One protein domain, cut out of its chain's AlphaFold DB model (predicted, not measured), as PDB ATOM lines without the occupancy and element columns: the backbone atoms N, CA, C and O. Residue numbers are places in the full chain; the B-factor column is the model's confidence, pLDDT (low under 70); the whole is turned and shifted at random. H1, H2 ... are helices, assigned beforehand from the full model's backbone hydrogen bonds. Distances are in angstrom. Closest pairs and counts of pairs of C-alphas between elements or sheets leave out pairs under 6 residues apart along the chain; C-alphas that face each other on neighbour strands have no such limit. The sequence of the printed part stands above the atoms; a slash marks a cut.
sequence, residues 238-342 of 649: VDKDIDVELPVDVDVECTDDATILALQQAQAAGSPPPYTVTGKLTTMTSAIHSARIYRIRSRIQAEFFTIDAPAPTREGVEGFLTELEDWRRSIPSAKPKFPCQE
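This is residues 238 to 342 of the 649 residues of an uncharacterized protein of Saitozyma podzolica (UniProt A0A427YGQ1). Read from the first printed residue and you meet a long loop, residues 238 to 256, that leads to H1 and the short H2 at one end of an elongated shape; then the chain makes a long helical hairpin of H3 and H4, side by side, which reaches to the other end. After H4 a looped tail, residues 330 to 342, lies back at the end where H3 begins. The printed part has 105 residues with four named helices, in the order H1, H2, H3, H4, and no named strand; its class is all helix. It is only just loose, close to compact, with a radius of gyration of the C-alphas of 15.9 A and spans of 47 by 30 by 21 A.

Look first at H1, residues 257 to 268, which touches no helix. A tight link leads to H2, residues 274 to 278; the two are only just apart, at 8.4 A. H2 is close to but not clearly touching H3, residues 285 to 304; their closest C-alphas, of Tyr 275 and Thr 285, are 7.2 A apart. H3 forms a hairpin with H4, residues 314 to 329: they touch, at a shallow tilt of 9 degrees, opposite ways. Their closest C-alphas are those of Ile 293 and Trp 327, 7.3 A apart, and H4 touches H3 with residues 320 to 327 alone. H1 is apart from H3 and H4, and H2 from H4. In H1, H2 and H4 every O i to N i+4 pair is within hydrogen-bond range; in H3, 15 of 16 are.

Find C-alpha 257 at (227.203, -12.106, 163.134); from there H1 runs 16.1 A to residue 268. H2 spans residues 274 to 278. H3 starts at C-alpha 285, (218.418, -28.031, 159.863), and runs 28.9 A to residue 304. H4 runs 22.7 A from residue 314 to C-alpha 329 at (215.971, -36.417, 148.542).

The two C-alphas farthest apart, of Asp 256 and Ala 311, are 47.9 A apart. The printed part has no cut, and no link between helices is long. Mean pLDDT of the printed part is 85.9; look for values under 70 at residue 238 and residues 307 to 309.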
ATOM      1  N   VAL A 238     198.573 -15.224 154.679       67.38
ATOM      2  CA  VAL A 238     198.787 -15.918 153.415       67.38
ATOM      3  C   VAL A 238     200.285 -15.866 153.140       67.38
ATOM      4  O   VAL A 238     200.914 -14.850 153.419       67.38
ATOM      5  N   ASP A 239     200.868 -16.921 152.570       72.06
ATOM      6  CA  ASP A 239     202.312 -16.972 152.281       72.06
ATOM      7  C   ASP A 239     202.829 -15.734 151.523       72.06
ATOM      8  O   ASP A 239     203.978 -15.342 151.700       72.06
ATOM      9  N   LYS A 240     201.980 -15.094 150.708       75.69
ATOM     10  CA  LYS A 240     202.289 -13.850 149.980       75.69
ATOM     11  C   LYS A 240     202.485 -12.621 150.880       75.69
ATOM     12  O   LYS A 240     203.124 -11.667 150.456       75.69
ATOM     13  N   ASP A 241     201.902 -12.638 152.076       80.75
ATOM     14  CA  ASP A 241     201.977 -11.564 153.067       80.75
ATOM     15  C   ASP A 241     203.183 -11.765 154.013       80.75
ATOM     16  O   ASP A 241     203.440 -10.920 154.870       80.75
ATOM     17  N   ILE A 242     203.923 -12.875 153.874       81.69
ATOM     18  CA  ILE A 242     205.158 -13.152 154.616       81.69
ATOM     19  C   ILE A 242     206.340 -12.596 153.814       81.69
ATOM     20  O   ILE A 242     206.752 -13.169 152.806       81.69
ATOM     21  N   ASP A 243     206.910 -11.494 154.288       84.00
ATOM     22  CA  ASP A 243     208.048 -10.790 153.679       84.00
ATOM     23  C   ASP A 243     209.418 -11.234 154.224       84.00
ATOM     24  O   ASP A 243     210.460 -10.722 153.812       84.00
ATOM     25  N   VAL A 244     209.431 -12.210 155.138       85.19
ATOM     26  CA  VAL A 244     210.642 -12.714 155.792       85.19
ATOM     27  C   VAL A 244     211.043 -14.073 155.220       85.19
ATOM     28  O   VAL A 244     210.247 -15.011 155.156       85.19
ATOM     29  N   GLU A 245     212.315 -14.193 154.846       86.56
ATOM     30  CA  GLU A 245     212.896 -15.460 154.413       86.56
ATOM     31  C   GLU A 245     213.050 -16.469 155.557       86.56
ATOM     32  O   GLU A 245     213.107 -16.119 156.738       86.56
ATOM     33  N   LEU A 246     213.163 -17.755 155.207       88.69
ATOM     34  CA  LEU A 246     213.423 -18.792 156.207       88.69
ATOM     35  C   LEU A 246     214.737 -18.516 156.965       88.69
ATOM     36  O   LEU A 246     215.686 -17.998 156.370       88.69
ATOM     37  N   PRO A 247     214.838 -18.907 158.251       90.56
ATOM     38  CA  PRO A 247     216.088 -18.809 158.995       90.56
ATOM     39  C   PRO A 247     217.230 -19.544 158.289       90.56
ATOM     40  O   PRO A 247     217.022 -20.607 157.697       90.56
ATOM     41  N   VAL A 248     218.445 -19.002 158.402       91.81
ATOM     42  CA  VAL A 248     219.650 -19.670 157.902       91.81
ATOM     43  C   VAL A 248     219.957 -20.925 158.716       91.81
ATOM     44  O   VAL A 248     219.697 -21.000 159.917       91.81
ATOM     45  N   ASP A 249     220.531 -21.924 158.053       92.19
ATOM     46  CA  ASP A 249     220.882 -23.209 158.657       92.19
ATOM     47  C   ASP A 249     222.172 -23.103 159.484       92.19
ATOM     48  O   ASP A 249     223.274 -23.358 158.998       92.19
ATOM     49  N   VAL A 250     222.014 -22.680 160.737       92.25
ATOM     50  CA  VAL A 250     223.077 -22.495 161.731       92.25
ATOM     51  C   VAL A 250     222.606 -23.010 163.092       92.25
ATOM     52  O   VAL A 250     221.407 -23.105 163.339       92.25
ATOM     53  N   ASP A 251     223.529 -23.370 163.983       91.50
ATOM     54  CA  ASP A 251     223.160 -23.753 165.347       91.50
ATOM     55  C   ASP A 251     222.483 -22.578 166.071       91.50
ATOM     56  O   ASP A 251     222.913 -21.432 165.951       91.50
ATOM     57  N   VAL A 252     221.434 -22.865 166.846       89.44
ATOM     58  CA  VAL A 252     220.601 -21.856 167.533       89.44
ATOM     59  C   VAL A 252     221.390 -21.029 168.554       89.44
ATOM     60  O   VAL A 252     220.990 -19.930 168.913       89.44
ATOM     61  N   GLU A 253     222.524 -21.557 169.011       88.62
ATOM     62  CA  GLU A 253     223.436 -20.907 169.956       88.62
ATOM     63  C   GLU A 253     224.492 -20.030 169.261       88.62
ATOM     64  O   GLU A 253     225.310 -19.400 169.930       88.62
ATOM     65  N   CYS A 254     224.518 -19.997 167.925       89.94
ATOM     66  CA  CYS A 254     225.490 -19.209 167.179       89.94
ATOM     67  C   CYS A 254     225.235 -17.706 167.359       89.94
ATOM     68  O   CYS A 254     224.157 -17.206 167.050       89.94
ATOM     69  N   THR A 255     226.264 -16.992 167.810       89.31
ATOM     70  CA  THR A 255     226.268 -15.533 168.004       89.31
ATOM     71  C   THR A 255     227.247 -14.810 167.075       89.31
ATOM     72  O   THR A 255     227.477 -13.615 167.228       89.31
ATOM     73  N   ASP A 256     227.857 -15.527 166.124       94.00
ATOM     74  CA  ASP A 256     228.793 -14.937 165.169       94.00
ATOM     75  C   ASP A 256     228.051 -14.266 164.006       94.00
ATOM     76  O   ASP A 256     227.689 -14.908 163.013       94.00
ATOM     77  N   ASP A 257     227.868 -12.951 164.128       93.88
ATOM     78  CA  ASP A 257     227.203 -12.106 163.134       93.88
ATOM     79  C   ASP A 257     227.833 -12.218 161.739       93.88
ATOM     80  O   ASP A 257     227.121 -12.151 160.736       93.88
ATOM     81  N   ALA A 258     229.152 -12.424 161.641       94.75
ATOM     82  CA  ALA A 258     229.831 -12.537 160.351       94.75
ATOM     83  C   ALA A 258     229.441 -13.833 159.624       94.75
ATOM     84  O   ALA A 258     229.147 -13.810 158.426       94.75
ATOM     85  N   THR A 259     229.389 -14.952 160.352       91.75
ATOM     86  CA  THR A 259     228.921 -16.236 159.811       91.75
ATOM     87  C   THR A 259     227.444 -16.170 159.437       91.75
ATOM     88  O   THR A 259     227.074 -16.606 158.344       91.75
ATOM     89  N   ILE A 260     226.597 -15.593 160.296       93.31
ATOM     90  CA  ILE A 260     225.158 -15.442 160.024       93.31
ATOM     91  C   ILE A 260     224.942 -14.598 158.764       93.31
ATOM     92  O   ILE A 260     224.199 -15.013 157.874       93.31
ATOM     93  N   LEU A 261     225.637 -13.465 158.639       94.19
ATOM     94  CA  LEU A 261     225.534 -12.584 157.476       94.19
ATOM     95  C   LEU A 261     226.003 -13.273 156.188       94.19
ATOM     96  O   LEU A 261     225.339 -13.164 155.157       94.19
ATOM     97  N   ALA A 262     227.112 -14.016 156.234       93.19
ATOM     98  CA  ALA A 262     227.601 -14.767 155.079       93.19
ATOM     99  C   ALA A 262     226.588 -15.832 154.620       93.19
ATOM    100  O   ALA A 262     226.348 -15.988 153.420       93.19
ATOM    101  N   LEU A 263     225.950 -16.532 155.564       92.62
ATOM    102  CA  LEU A 263     224.895 -17.504 155.265       92.62
ATOM    103  C   LEU A 263     223.635 -16.834 154.703       92.62
ATOM    104  O   LEU A 263     223.048 -17.357 153.758       92.62
ATOM    105  N   GLN A 264     223.244 -15.670 155.229       92.81
ATOM    106  CA  GLN A 264     222.109 -14.893 154.716       92.81
ATOM    107  C   GLN A 264     222.359 -14.436 153.276       92.81
ATOM    108  O   GLN A 264     221.480 -14.567 152.425       92.81
ATOM    109  N   GLN A 265     223.570 -13.961 152.974       93.00
ATOM    110  CA  GLN A 265     223.969 -13.577 151.618       93.00
ATOM    111  C   GLN A 265     223.971 -14.775 150.660       93.00
ATOM    112  O   GLN A 265     223.461 -14.671 149.545       93.00
ATOM    113  N   ALA A 266     224.495 -15.925 151.093       90.62
ATOM    114  CA  ALA A 266     224.481 -17.147 150.294       90.62
ATOM    115  C   ALA A 266     223.046 -17.631 150.011       90.62
ATOM    116  O   ALA A 266     222.744 -18.013 148.878       90.62
ATOM    117  N   GLN A 267     222.160 -17.568 151.011       90.50
ATOM    118  CA  GLN A 267     220.743 -17.904 150.869       90.50
ATOM    119  C   GLN A 267     220.030 -16.955 149.898       90.50
ATOM    120  O   GLN A 267     219.329 -17.426 149.005       90.50
ATOM    121  N   ALA A 268     220.255 -15.642 150.012       89.00
ATOM    122  CA  ALA A 268     219.695 -14.648 149.093       89.00
ATOM    123  C   ALA A 268     220.183 -14.838 147.644       89.00
ATOM    124  O   ALA A 268     219.453 -14.552 146.700       89.00
ATOM    125  N   ALA A 269     221.394 -15.369 147.458       91.12
ATOM    126  CA  ALA A 269     221.934 -15.736 146.148       91.12
ATOM    127  C   ALA A 269     221.389 -17.074 145.595       91.12
ATOM    128  O   ALA A 269     221.821 -17.508 144.528       91.12
ATOM    129  N   GLY A 270     220.476 -17.748 146.306       86.44
ATOM    130  CA  GLY A 270     219.907 -19.036 145.896       86.44
ATOM    131  C   GLY A 270     220.843 -20.230 146.103       86.44
ATOM    132  O   GLY A 270     220.661 -21.274 145.476       86.44
ATOM    133  N   SER A 271     221.861 -20.096 146.960       86.62
ATOM    134  CA  SER A 271     222.770 -21.206 147.259       86.62
ATOM    135  C   SER A 271     222.028 -22.340 147.970       86.62
ATOM    136  O   SER A 271     221.156 -22.078 148.807       86.62
ATOM    137  N   PRO A 272     222.381 -23.609 147.696       83.12
ATOM    138  CA  PRO A 272     221.780 -24.725 148.396       83.12
ATOM    139  C   PRO A 272     222.089 -24.652 149.900       83.12
ATOM    140  O   PRO A 272     223.117 -24.106 150.311       83.12
ATOM    141  N   PRO A 273     221.225 -25.235 150.743       80.19
ATOM    142  CA  PRO A 273     221.399 -25.208 152.189       80.19
ATOM    143  C   PRO A 273     222.735 -25.856 152.590       80.19
ATOM    144  O   PRO A 273     223.044 -26.936 152.073       80.19
ATOM    145  N   PRO A 274     223.494 -25.283 153.541       82.62
ATOM    146  CA  PRO A 274     224.805 -25.787 153.949       82.62
ATOM    147  C   PRO A 274     224.850 -27.292 154.235       82.62
ATOM    148  O   PRO A 274     225.788 -27.968 153.796       82.62
ATOM    149  N   TYR A 275     223.836 -27.848 154.910       83.50
ATOM    150  CA  TYR A 275     223.799 -29.279 155.223       83.50
ATOM    151  C   TYR A 275     223.733 -30.180 153.979       83.50
ATOM    152  O   TYR A 275     224.253 -31.292 154.011       83.50
ATOM    153  N   THR A 276     223.130 -29.720 152.878       81.94
ATOM    154  CA  THR A 276     223.002 -30.515 151.640       81.94
ATOM    155  C   THR A 276     224.330 -30.652 150.900       81.94
ATOM    156  O   THR A 276     224.549 -31.644 150.212       81.94
ATOM    157  N   VAL A 277     225.237 -29.687 151.081       83.19
ATOM    158  CA  VAL A 277     226.571 -29.681 150.467       83.19
ATOM    159  C   VAL A 277     227.600 -30.331 151.388       83.19
ATOM    160  O   VAL A 277     228.411 -31.146 150.958       83.19
ATOM    161  N   THR A 278     227.581 -29.967 152.669       83.06
ATOM    162  CA  THR A 278     228.605 -30.380 153.642       83.06
ATOM    163  C   THR A 278     228.262 -31.675 154.378       83.06
ATOM    164  O   THR A 278     229.138 -32.276 154.999       83.06
ATOM    165  N   GLY A 279     226.991 -32.087 154.382       81.69
ATOM    166  CA  GLY A 279     226.479 -33.185 155.209       81.69
ATOM    167  C   GLY A 279     226.449 -32.883 156.715       81.69
ATOM    168  O   GLY A 279     226.069 -33.749 157.511       81.69
ATOM    169  N   LYS A 280     226.855 -31.679 157.144       85.69
ATOM    170  CA  LYS A 280     226.880 -31.285 158.555       85.69
ATOM    171  C   LYS A 280     225.518 -30.722 158.958       85.69
ATOM    172  O   LYS A 280     225.091 -29.699 158.444       85.69
ATOM    173  N   LEU A 281     224.867 -31.398 159.902       89.69
ATOM    174  CA  LEU A 281     223.616 -30.943 160.508       89.69
ATOM    175  C   LEU A 281     223.873 -29.883 161.578       89.69
ATOM    176  O   LEU A 281     224.826 -30.018 162.352       89.69
ATOM    177  N   THR A 282     222.973 -28.910 161.645       92.44
ATOM    178  CA  THR A 282     222.853 -27.906 162.705       92.44
ATOM    179  C   THR A 282     221.563 -28.128 163.493       92.44
ATOM    180  O   THR A 282     220.671 -28.868 163.054       92.44
ATOM    181  N   THR A 283     221.424 -27.482 164.649       91.94
ATOM    182  CA  THR A 283     220.187 -27.576 165.440       91.94
ATOM    183  C   THR A 283     218.963 -26.967 164.746       91.94
ATOM    184  O   THR A 283     217.846 -27.165 165.219       91.94
ATOM    185  N   MET A 284     219.137 -26.223 163.650       91.94
ATOM    186  CA  MET A 284     218.047 -25.627 162.870       91.94
ATOM    187  C   MET A 284     217.689 -26.438 161.620       91.94
ATOM    188  O   MET A 284     216.567 -26.311 161.123       91.94
ATOM    189  N   THR A 285     218.583 -27.309 161.137       92.75
ATOM    190  CA  THR A 285     218.418 -28.031 159.863       92.75
ATOM    191  C   THR A 285     217.063 -28.736 159.754       92.75
ATOM    192  O   THR A 285     216.363 -28.605 158.751       92.75
ATOM    193  N   SER A 286     216.663 -29.469 160.797       92.00
ATOM    194  CA  SER A 286     215.416 -30.244 160.803       92.00
ATOM    195  C   SER A 286     214.166 -29.355 160.794       92.00
ATOM    196  O   SER A 286     213.216 -29.638 160.058       92.00
ATOM    197  N   ALA A 287     214.160 -28.262 161.563       90.69
ATOM    198  CA  ALA A 287     213.046 -27.314 161.589       90.69
ATOM    199  C   ALA A 287     212.914 -26.564 160.258       90.69
ATOM    200  O   ALA A 287     211.817 -26.480 159.714       90.69
ATOM    201  N   ILE A 288     214.028 -26.112 159.670       92.00
ATOM    202  CA  ILE A 288     214.041 -25.458 158.351       92.00
ATOM    203  C   ILE A 288     213.534 -26.417 157.271       92.00
ATOM    204  O   ILE A 288     212.703 -26.044 156.443       92.00
ATOM    205  N   HIS A 289     213.994 -27.669 157.290       91.75
ATOM    206  CA  HIS A 289     213.522 -28.690 156.359       91.75
ATOM    207  C   HIS A 289     212.007 -28.925 156.502       91.75
ATOM    208  O   HIS A 289     211.304 -29.032 155.499       91.75
ATOM    209  N   SER A 290     211.485 -28.906 157.732       88.88
ATOM    210  CA  SER A 290     210.043 -28.992 158.011       88.88
ATOM    211  C   SER A 290     209.278 -27.759 157.516       88.88
ATOM    212  O   SER A 290     208.230 -27.888 156.895       88.88
ATOM    213  N   ALA A 291     209.811 -26.554 157.720       87.88
ATOM    214  CA  ALA A 291     209.190 -25.320 157.244       87.88
ATOM    215  C   ALA A 291     209.046 -25.300 155.712       87.88
ATOM    216  O   ALA A 291     208.028 -24.847 155.192       87.88
ATOM    217  N   ARG A 292     210.022 -25.851 154.976       89.94
ATOM    218  CA  ARG A 292     209.963 -25.929 153.506       89.94
ATOM    219  C   ARG A 292     208.791 -26.758 152.996       89.94
ATOM    220  O   ARG A 292     208.085 -26.287 152.115       89.94
ATOM    221  N   ILE A 293     208.546 -27.943 153.559       86.94
ATOM    222  CA  ILE A 293     207.407 -28.770 153.125       86.94
ATOM    223  C   ILE A 293     206.066 -28.104 153.443       86.94
ATOM    224  O   ILE A 293     205.132 -28.208 152.651       86.94
ATOM    225  N   TYR A 294     205.980 -27.346 154.539       84.31
ATOM    226  CA  TYR A 294     204.783 -26.561 154.841       84.31
ATOM    227  C   TYR A 294     204.580 -25.386 153.872       84.31
ATOM    228  O   TYR A 294     203.441 -25.155 153.478       84.31
ATOM    229  N   ARG A 295     205.643 -24.718 153.393       85.69
ATOM    230  CA  ARG A 295     205.537 -23.718 152.304       85.69
ATOM    231  C   ARG A 295     205.100 -24.346 150.976       85.69
ATOM    232  O   ARG A 295     204.285 -23.767 150.262       85.69
ATOM    233  N   ILE A 296     205.593 -25.545 150.646       87.94
ATOM    234  CA  ILE A 296     205.122 -26.291 149.463       87.94
ATOM    235  C   ILE A 296     203.621 -26.571 149.597       87.94
ATOM    236  O   ILE A 296     202.848 -26.252 148.698       87.94
ATOM    237  N   ARG A 297     203.190 -27.100 150.747       82.25
ATOM    238  CA  ARG A 297     201.777 -27.394 151.018       82.25
ATOM    239  C   ARG A 297     200.892 -26.147 150.981       82.25
ATOM    240  O   ARG A 297     199.813 -26.214 150.406       82.25
ATOM    241  N   SER A 298     201.348 -25.033 151.552       80.19
ATOM    242  CA  SER A 298     200.625 -23.756 151.525       80.19
ATOM    243  C   SER A 298     200.414 -23.262 150.089       80.19
ATOM    244  O   SER A 298     199.301 -22.898 149.714       80.19
ATOM    245  N   ARG A 299     201.438 -23.362 149.227       85.62
ATOM    246  CA  ARG A 299     201.301 -23.041 147.794       85.62
ATOM    247  C   ARG A 299     200.344 -23.980 147.060       85.62
ATOM    248  O   ARG A 299     199.499 -23.491 146.323       85.62
ATOM    249  N   ILE A 300     200.407 -25.290 147.317       83.00
ATOM    250  CA  ILE A 300     199.433 -26.252 146.764       83.00
ATOM    251  C   ILE A 300     198.007 -25.871 147.192       83.00
ATOM    252  O   ILE A 300     197.089 -25.879 146.375       83.00
ATOM    253  N   GLN A 301     197.810 -25.513 148.465       78.56
ATOM    254  CA  GLN A 301     196.511 -25.089 148.984       78.56
ATOM    255  C   GLN A 301     196.009 -23.819 148.287       78.56
ATOM    256  O   GLN A 301     194.852 -23.767 147.868       78.56
ATOM    257  N   ALA A 302     196.881 -22.820 148.138       78.94
ATOM    258  CA  ALA A 302     196.567 -21.563 147.470       78.94
ATOM    259  C   ALA A 302     196.222 -21.752 145.983       78.94
ATOM    260  O   ALA A 302     195.376 -21.032 145.466       78.94
ATOM    261  N   GLU A 303     196.854 -22.712 145.303       82.19
ATOM    262  CA  GLU A 303     196.654 -22.932 143.870       82.19
ATOM    263  C   GLU A 303     195.473 -23.861 143.557       82.19
ATOM    264  O   GLU A 303     194.766 -23.621 142.582       82.19
ATOM    265  N   PHE A 304     195.235 -24.907 144.362       79.38
ATOM    266  CA  PHE A 304     194.273 -25.972 144.026       79.38
ATOM    267  C   PHE A 304     193.015 -26.019 144.901       79.38
ATOM    268  O   PHE A 304     192.047 -26.673 144.513       79.38
ATOM    269  N   PHE A 305     193.010 -25.376 146.074       73.06
ATOM    270  CA  PHE A 305     191.945 -25.552 147.075       73.06
ATOM    271  C   PHE A 305     191.224 -24.256 147.480       73.06
ATOM    272  O   PHE A 305     190.276 -24.310 148.263       73.06
ATOM    273  N   THR A 306     191.622 -23.087 146.970       70.00
ATOM    274  CA  THR A 306     190.866 -21.845 147.207       70.00
ATOM    275  C   THR A 306     189.531 -21.856 146.461       70.00
ATOM    276  O   THR A 306     189.413 -22.487 145.416       70.00
ATOM    277  N   ILE A 307     188.528 -21.125 146.959       67.44
ATOM    278  CA  ILE A 307     187.187 -21.053 146.340       67.44
ATOM    279  C   ILE A 307     187.265 -20.630 144.862       67.44
ATOM    280  O   ILE A 307     186.550 -21.179 144.028       67.44
ATOM    281  N   ASP A 308     188.183 -19.714 144.548       68.94
ATOM    282  CA  ASP A 308     188.424 -19.200 143.195       68.94
ATOM    283  C   ASP A 308     189.578 -19.922 142.469       68.94
ATOM    284  O   ASP A 308     190.064 -19.437 141.446       68.94
ATOM    285  N   ALA A 309     190.057 -21.057 142.997       67.44
ATOM    286  CA  ALA A 309     191.164 -21.795 142.393       67.44
ATOM    287  C   ALA A 309     190.778 -22.275 140.984       67.44
ATOM    288  O   ALA A 309     189.728 -22.913 140.813       67.44
ATOM    289  N   PRO A 310     191.618 -22.028 139.962       72.56
ATOM    290  CA  PRO A 310     191.424 -22.652 138.666       72.56
ATOM    291  C   PRO A 310     191.547 -24.174 138.796       72.56
ATOM    292  O   PRO A 310     192.134 -24.706 139.739       72.56
ATOM    293  N   ALA A 311     190.997 -24.903 137.822       71.94
ATOM    294  CA  ALA A 311     191.211 -26.342 137.774       71.94
ATOM    295  C   ALA A 311     192.726 -26.637 137.718       71.94
ATOM    296  O   ALA A 311     193.429 -25.982 136.941       71.94
ATOM    297  N   PRO A 312     193.225 -27.606 138.508       80.50
ATOM    298  CA  PRO A 312     194.649 -27.910 138.573       80.50
ATOM    299  C   PRO A 312     195.154 -28.289 137.181       80.50
ATOM    300  O   PRO A 312     194.626 -29.202 136.539       80.50
ATOM    301  N   THR A 313     196.166 -27.570 136.702       84.19
ATOM    302  CA  THR A 313     196.820 -27.898 135.435       84.19
ATOM    303  C   THR A 313     197.769 -29.072 135.641       84.19
ATOM    304  O   THR A 313     198.340 -29.252 136.718       84.19
ATOM    305  N   ARG A 314     197.965 -29.884 134.600       82.19
ATOM    306  CA  ARG A 314     198.909 -31.007 134.659       82.19
ATOM    307  C   ARG A 314     200.332 -30.535 134.965       82.19
ATOM    308  O   ARG A 314     201.000 -31.139 135.795       82.19
ATOM    309  N   GLU A 315     200.750 -29.442 134.334       86.00
ATOM    310  CA  GLU A 315     202.065 -28.832 134.547       86.00
ATOM    311  C   GLU A 315     202.248 -28.364 135.997       86.00
ATOM    312  O   GLU A 315     203.287 -28.636 136.591       86.00
ATOM    313  N   GLY A 316     201.228 -27.736 136.599       86.62
ATOM    314  CA  GLY A 316     201.273 -27.325 138.007       86.62
ATOM    315  C   GLY A 316     201.417 -28.518 138.954       86.62
ATOM    316  O   GLY A 316     202.270 -28.520 139.841       86.62
ATOM    317  N   VAL A 317     200.641 -29.584 138.723       87.19
ATOM    318  CA  VAL A 317     200.731 -30.824 139.511       87.19
ATOM    319  C   VAL A 317     202.118 -31.459 139.378       87.19
ATOM    320  O   VAL A 317     202.754 -31.751 140.388       87.19
ATOM    321  N   GLU A 318     202.625 -31.646 138.158       87.75
ATOM    322  CA  GLU A 318     203.955 -32.230 137.913       87.75
ATOM    323  C   GLU A 318     205.090 -31.368 138.505       87.75
ATOM    324  O   GLU A 318     206.058 -31.910 139.055       87.75
ATOM    325  N   GLY A 319     204.944 -30.040 138.480       90.50
ATOM    326  CA  GLY A 319     205.862 -29.098 139.122       90.50
ATOM    327  C   GLY A 319     205.956 -29.308 140.635       90.50
ATOM    328  O   GLY A 319     207.055 -29.500 141.164       90.50
ATOM    329  N   PHE A 320     204.818 -29.362 141.335       92.06
ATOM    330  CA  PHE A 320     204.805 -29.621 142.780       92.06
ATOM    331  C   PHE A 320     205.306 -31.022 143.140       92.06
ATOM    332  O   PHE A 320     206.021 -31.176 144.130       92.06
ATOM    333  N   LEU A 321     204.984 -32.048 142.346       90.19
ATOM    334  CA  LEU A 321     205.501 -33.404 142.563       90.19
ATOM    335  C   LEU A 321     207.031 -33.454 142.472       90.19
ATOM    336  O   LEU A 321     207.670 -34.130 143.279       90.19
ATOM    337  N   THR A 322     207.615 -32.716 141.525       92.19
ATOM    338  CA  THR A 322     209.074 -32.603 141.383       92.19
ATOM    339  C   THR A 322     209.687 -31.940 142.613       92.19
ATOM    340  O   THR A 322     210.632 -32.470 143.195       92.19
ATOM    341  N   GLU A 323     209.099 -30.836 143.075       93.44
ATOM    342  CA  GLU A 323     209.575 -30.129 144.266       93.44
ATOM    343  C   GLU A 323     209.479 -30.985 145.542       93.44
ATOM    344  O   GLU A 323     210.393 -30.988 146.371       93.44
ATOM    345  N   LEU A 324     208.398 -31.758 145.694       92.00
ATOM    346  CA  LEU A 324     208.224 -32.701 146.800       92.00
ATOM    347  C   LEU A 324     209.291 -33.804 146.785       92.00
ATOM    348  O   LEU A 324     209.795 -34.191 147.843       92.00
ATOM    349  N   GLU A 325     209.646 -34.321 145.608       91.56
ATOM    350  CA  GLU A 325     210.683 -35.346 145.459       91.56
ATOM    351  C   GLU A 325     212.085 -34.779 145.740       91.56
ATOM    352  O   GLU A 325     212.876 -35.410 146.449       91.56
ATOM    353  N   ASP A 326     212.385 -33.564 145.284       91.56
ATOM    354  CA  ASP A 326     213.634 -32.871 145.620       91.56
ATOM    355  C   ASP A 326     213.737 -32.597 147.126       91.56
ATOM    356  O   ASP A 326     214.782 -32.836 147.750       91.56
ATOM    357  N   TRP A 327     212.625 -32.202 147.753       93.19
ATOM    358  CA  TRP A 327     212.537 -32.103 149.205       93.19
ATOM    359  C   TRP A 327     212.847 -33.453 149.866       93.19
ATOM    360  O   TRP A 327     213.750 -33.526 150.701       93.19
ATOM    361  N   ARG A 328     212.207 -34.549 149.437       91.75
ATOM    362  CA  ARG A 328     212.425 -35.902 149.984       91.75
ATOM    363  C   ARG A 328     213.879 -36.363 149.866       91.75
ATOM    364  O   ARG A 328     214.402 -36.998 150.786       91.75
ATOM    365  N   ARG A 329     214.554 -36.064 148.756       90.06
ATOM    366  CA  ARG A 329     215.971 -36.417 148.542       90.06
ATOM    367  C   ARG A 329     216.906 -35.696 149.508       90.06
ATOM    368  O   ARG A 329     217.957 -36.232 149.849       90.06
ATOM    369  N   SER A 330     216.502 -34.521 149.982       90.00
ATOM    370  CA  SER A 330     217.260 -33.701 150.929       90.00
ATOM    371  C   SER A 330     216.908 -33.951 152.405       90.00
ATOM    372  O   SER A 330     217.282 -33.140 153.256       90.00
ATOM    373  N   ILE A 331     216.212 -35.052 152.735       90.56
ATOM    374  CA  ILE A 331     215.859 -35.392 154.124       90.56
ATOM    375  C   ILE A 331     217.126 -35.580 154.981       90.56
ATOM    376  O   ILE A 331     217.974 -36.419 154.651       90.56
ATOM    377  N   PRO A 332     217.258 -34.860 156.114       88.56
ATOM    378  CA  PRO A 332     218.401 -35.007 157.007       88.56
ATOM    379  C   PRO A 332     218.389 -36.361 157.733       88.56
ATOM    380  O   PRO A 332     217.344 -36.887 158.120       88.56
ATOM    381  N   SER A 333     219.575 -36.930 157.960       81.88
ATOM    382  CA  SER A 333     219.726 -38.175 158.721       81.88
ATOM    383  C   SER A 333     219.845 -37.889 160.215       81.88
ATOM    384  O   SER A 333     220.873 -37.390 160.668       81.88
ATOM    385  N   ALA A 334     218.827 -38.256 160.992       75.44
ATOM    386  CA  ALA A 334     218.817 -38.045 162.436       75.44
ATOM    387  C   ALA A 334     220.042 -38.668 163.133       75.44
ATOM    388  O   ALA A 334     220.402 -39.822 162.890       75.44
ATOM    389  N   LYS A 335     220.661 -37.899 164.036       76.75
ATOM    390  CA  LYS A 335     221.671 -38.386 164.985       76.75
ATOM    391  C   LYS A 335     221.007 -38.616 166.352       76.75
ATOM    392  O   LYS A 335     220.094 -37.867 166.702       76.75
ATOM    393  N   PRO A 336     221.449 -39.609 167.147       76.56
ATOM    394  CA  PRO A 336     220.935 -39.795 168.502       76.56
ATOM    395  C   PRO A 336     221.131 -38.528 169.342       76.56
ATOM    396  O   PRO A 336     222.202 -37.925 169.286       76.56
ATOM    397  N   LYS A 337     220.119 -38.153 170.137       79.69
ATOM    398  CA  LYS A 337     220.141 -36.968 171.022       79.69
ATOM    399  C   LYS A 337     220.453 -35.647 170.301       79.69
ATOM    400  O   LYS A 337     221.035 -34.742 170.886       79.69
ATOM    401  N   PHE A 338     220.070 -35.544 169.035       86.38
ATOM    402  CA  PHE A 338     220.173 -34.320 168.250       86.38
ATOM    403  C   PHE A 338     218.762 -33.831 167.903       86.38
ATOM    404  O   PHE A 338     217.900 -34.684 167.670       86.38
ATOM    405  N   PRO A 339     218.488 -32.512 167.875       88.31
ATOM    406  CA  PRO A 339     217.164 -31.976 167.555       88.31
ATOM    407  C   PRO A 339     216.845 -32.181 166.065       88.31
ATOM    408  O   PRO A 339     216.939 -31.280 165.237       88.31
ATOM    409  N   CYS A 340     216.502 -33.414 165.707       88.31
ATOM    410  CA  CYS A 340     216.133 -33.829 164.366       88.31
ATOM    411  C   CYS A 340     214.984 -34.823 164.441       88.31
ATOM    412  O   CYS A 340     214.997 -35.745 165.257       88.31
ATOM    413  N   GLN A 341     213.998 -34.650 163.566       83.56
ATOM    414  CA  GLN A 341     212.898 -35.599 163.472       83.56
ATOM    415  C   GLN A 341     213.371 -36.934 162.898       83.56
ATOM    416  O   GLN A 341     214.334 -37.009 162.132       83.56
ATOM    417  N   GLU A 342     212.660 -37.999 163.258       81.75
ATOM    418  CA  GLU A 342     212.889 -39.318 162.690       81.75
ATOM    419  C   GLU A 342     212.565 -39.336 161.193       81.75
ATOM    420  O   GLU A 342     211.584 -38.746 160.736       81.75
TER     421      GLU A 342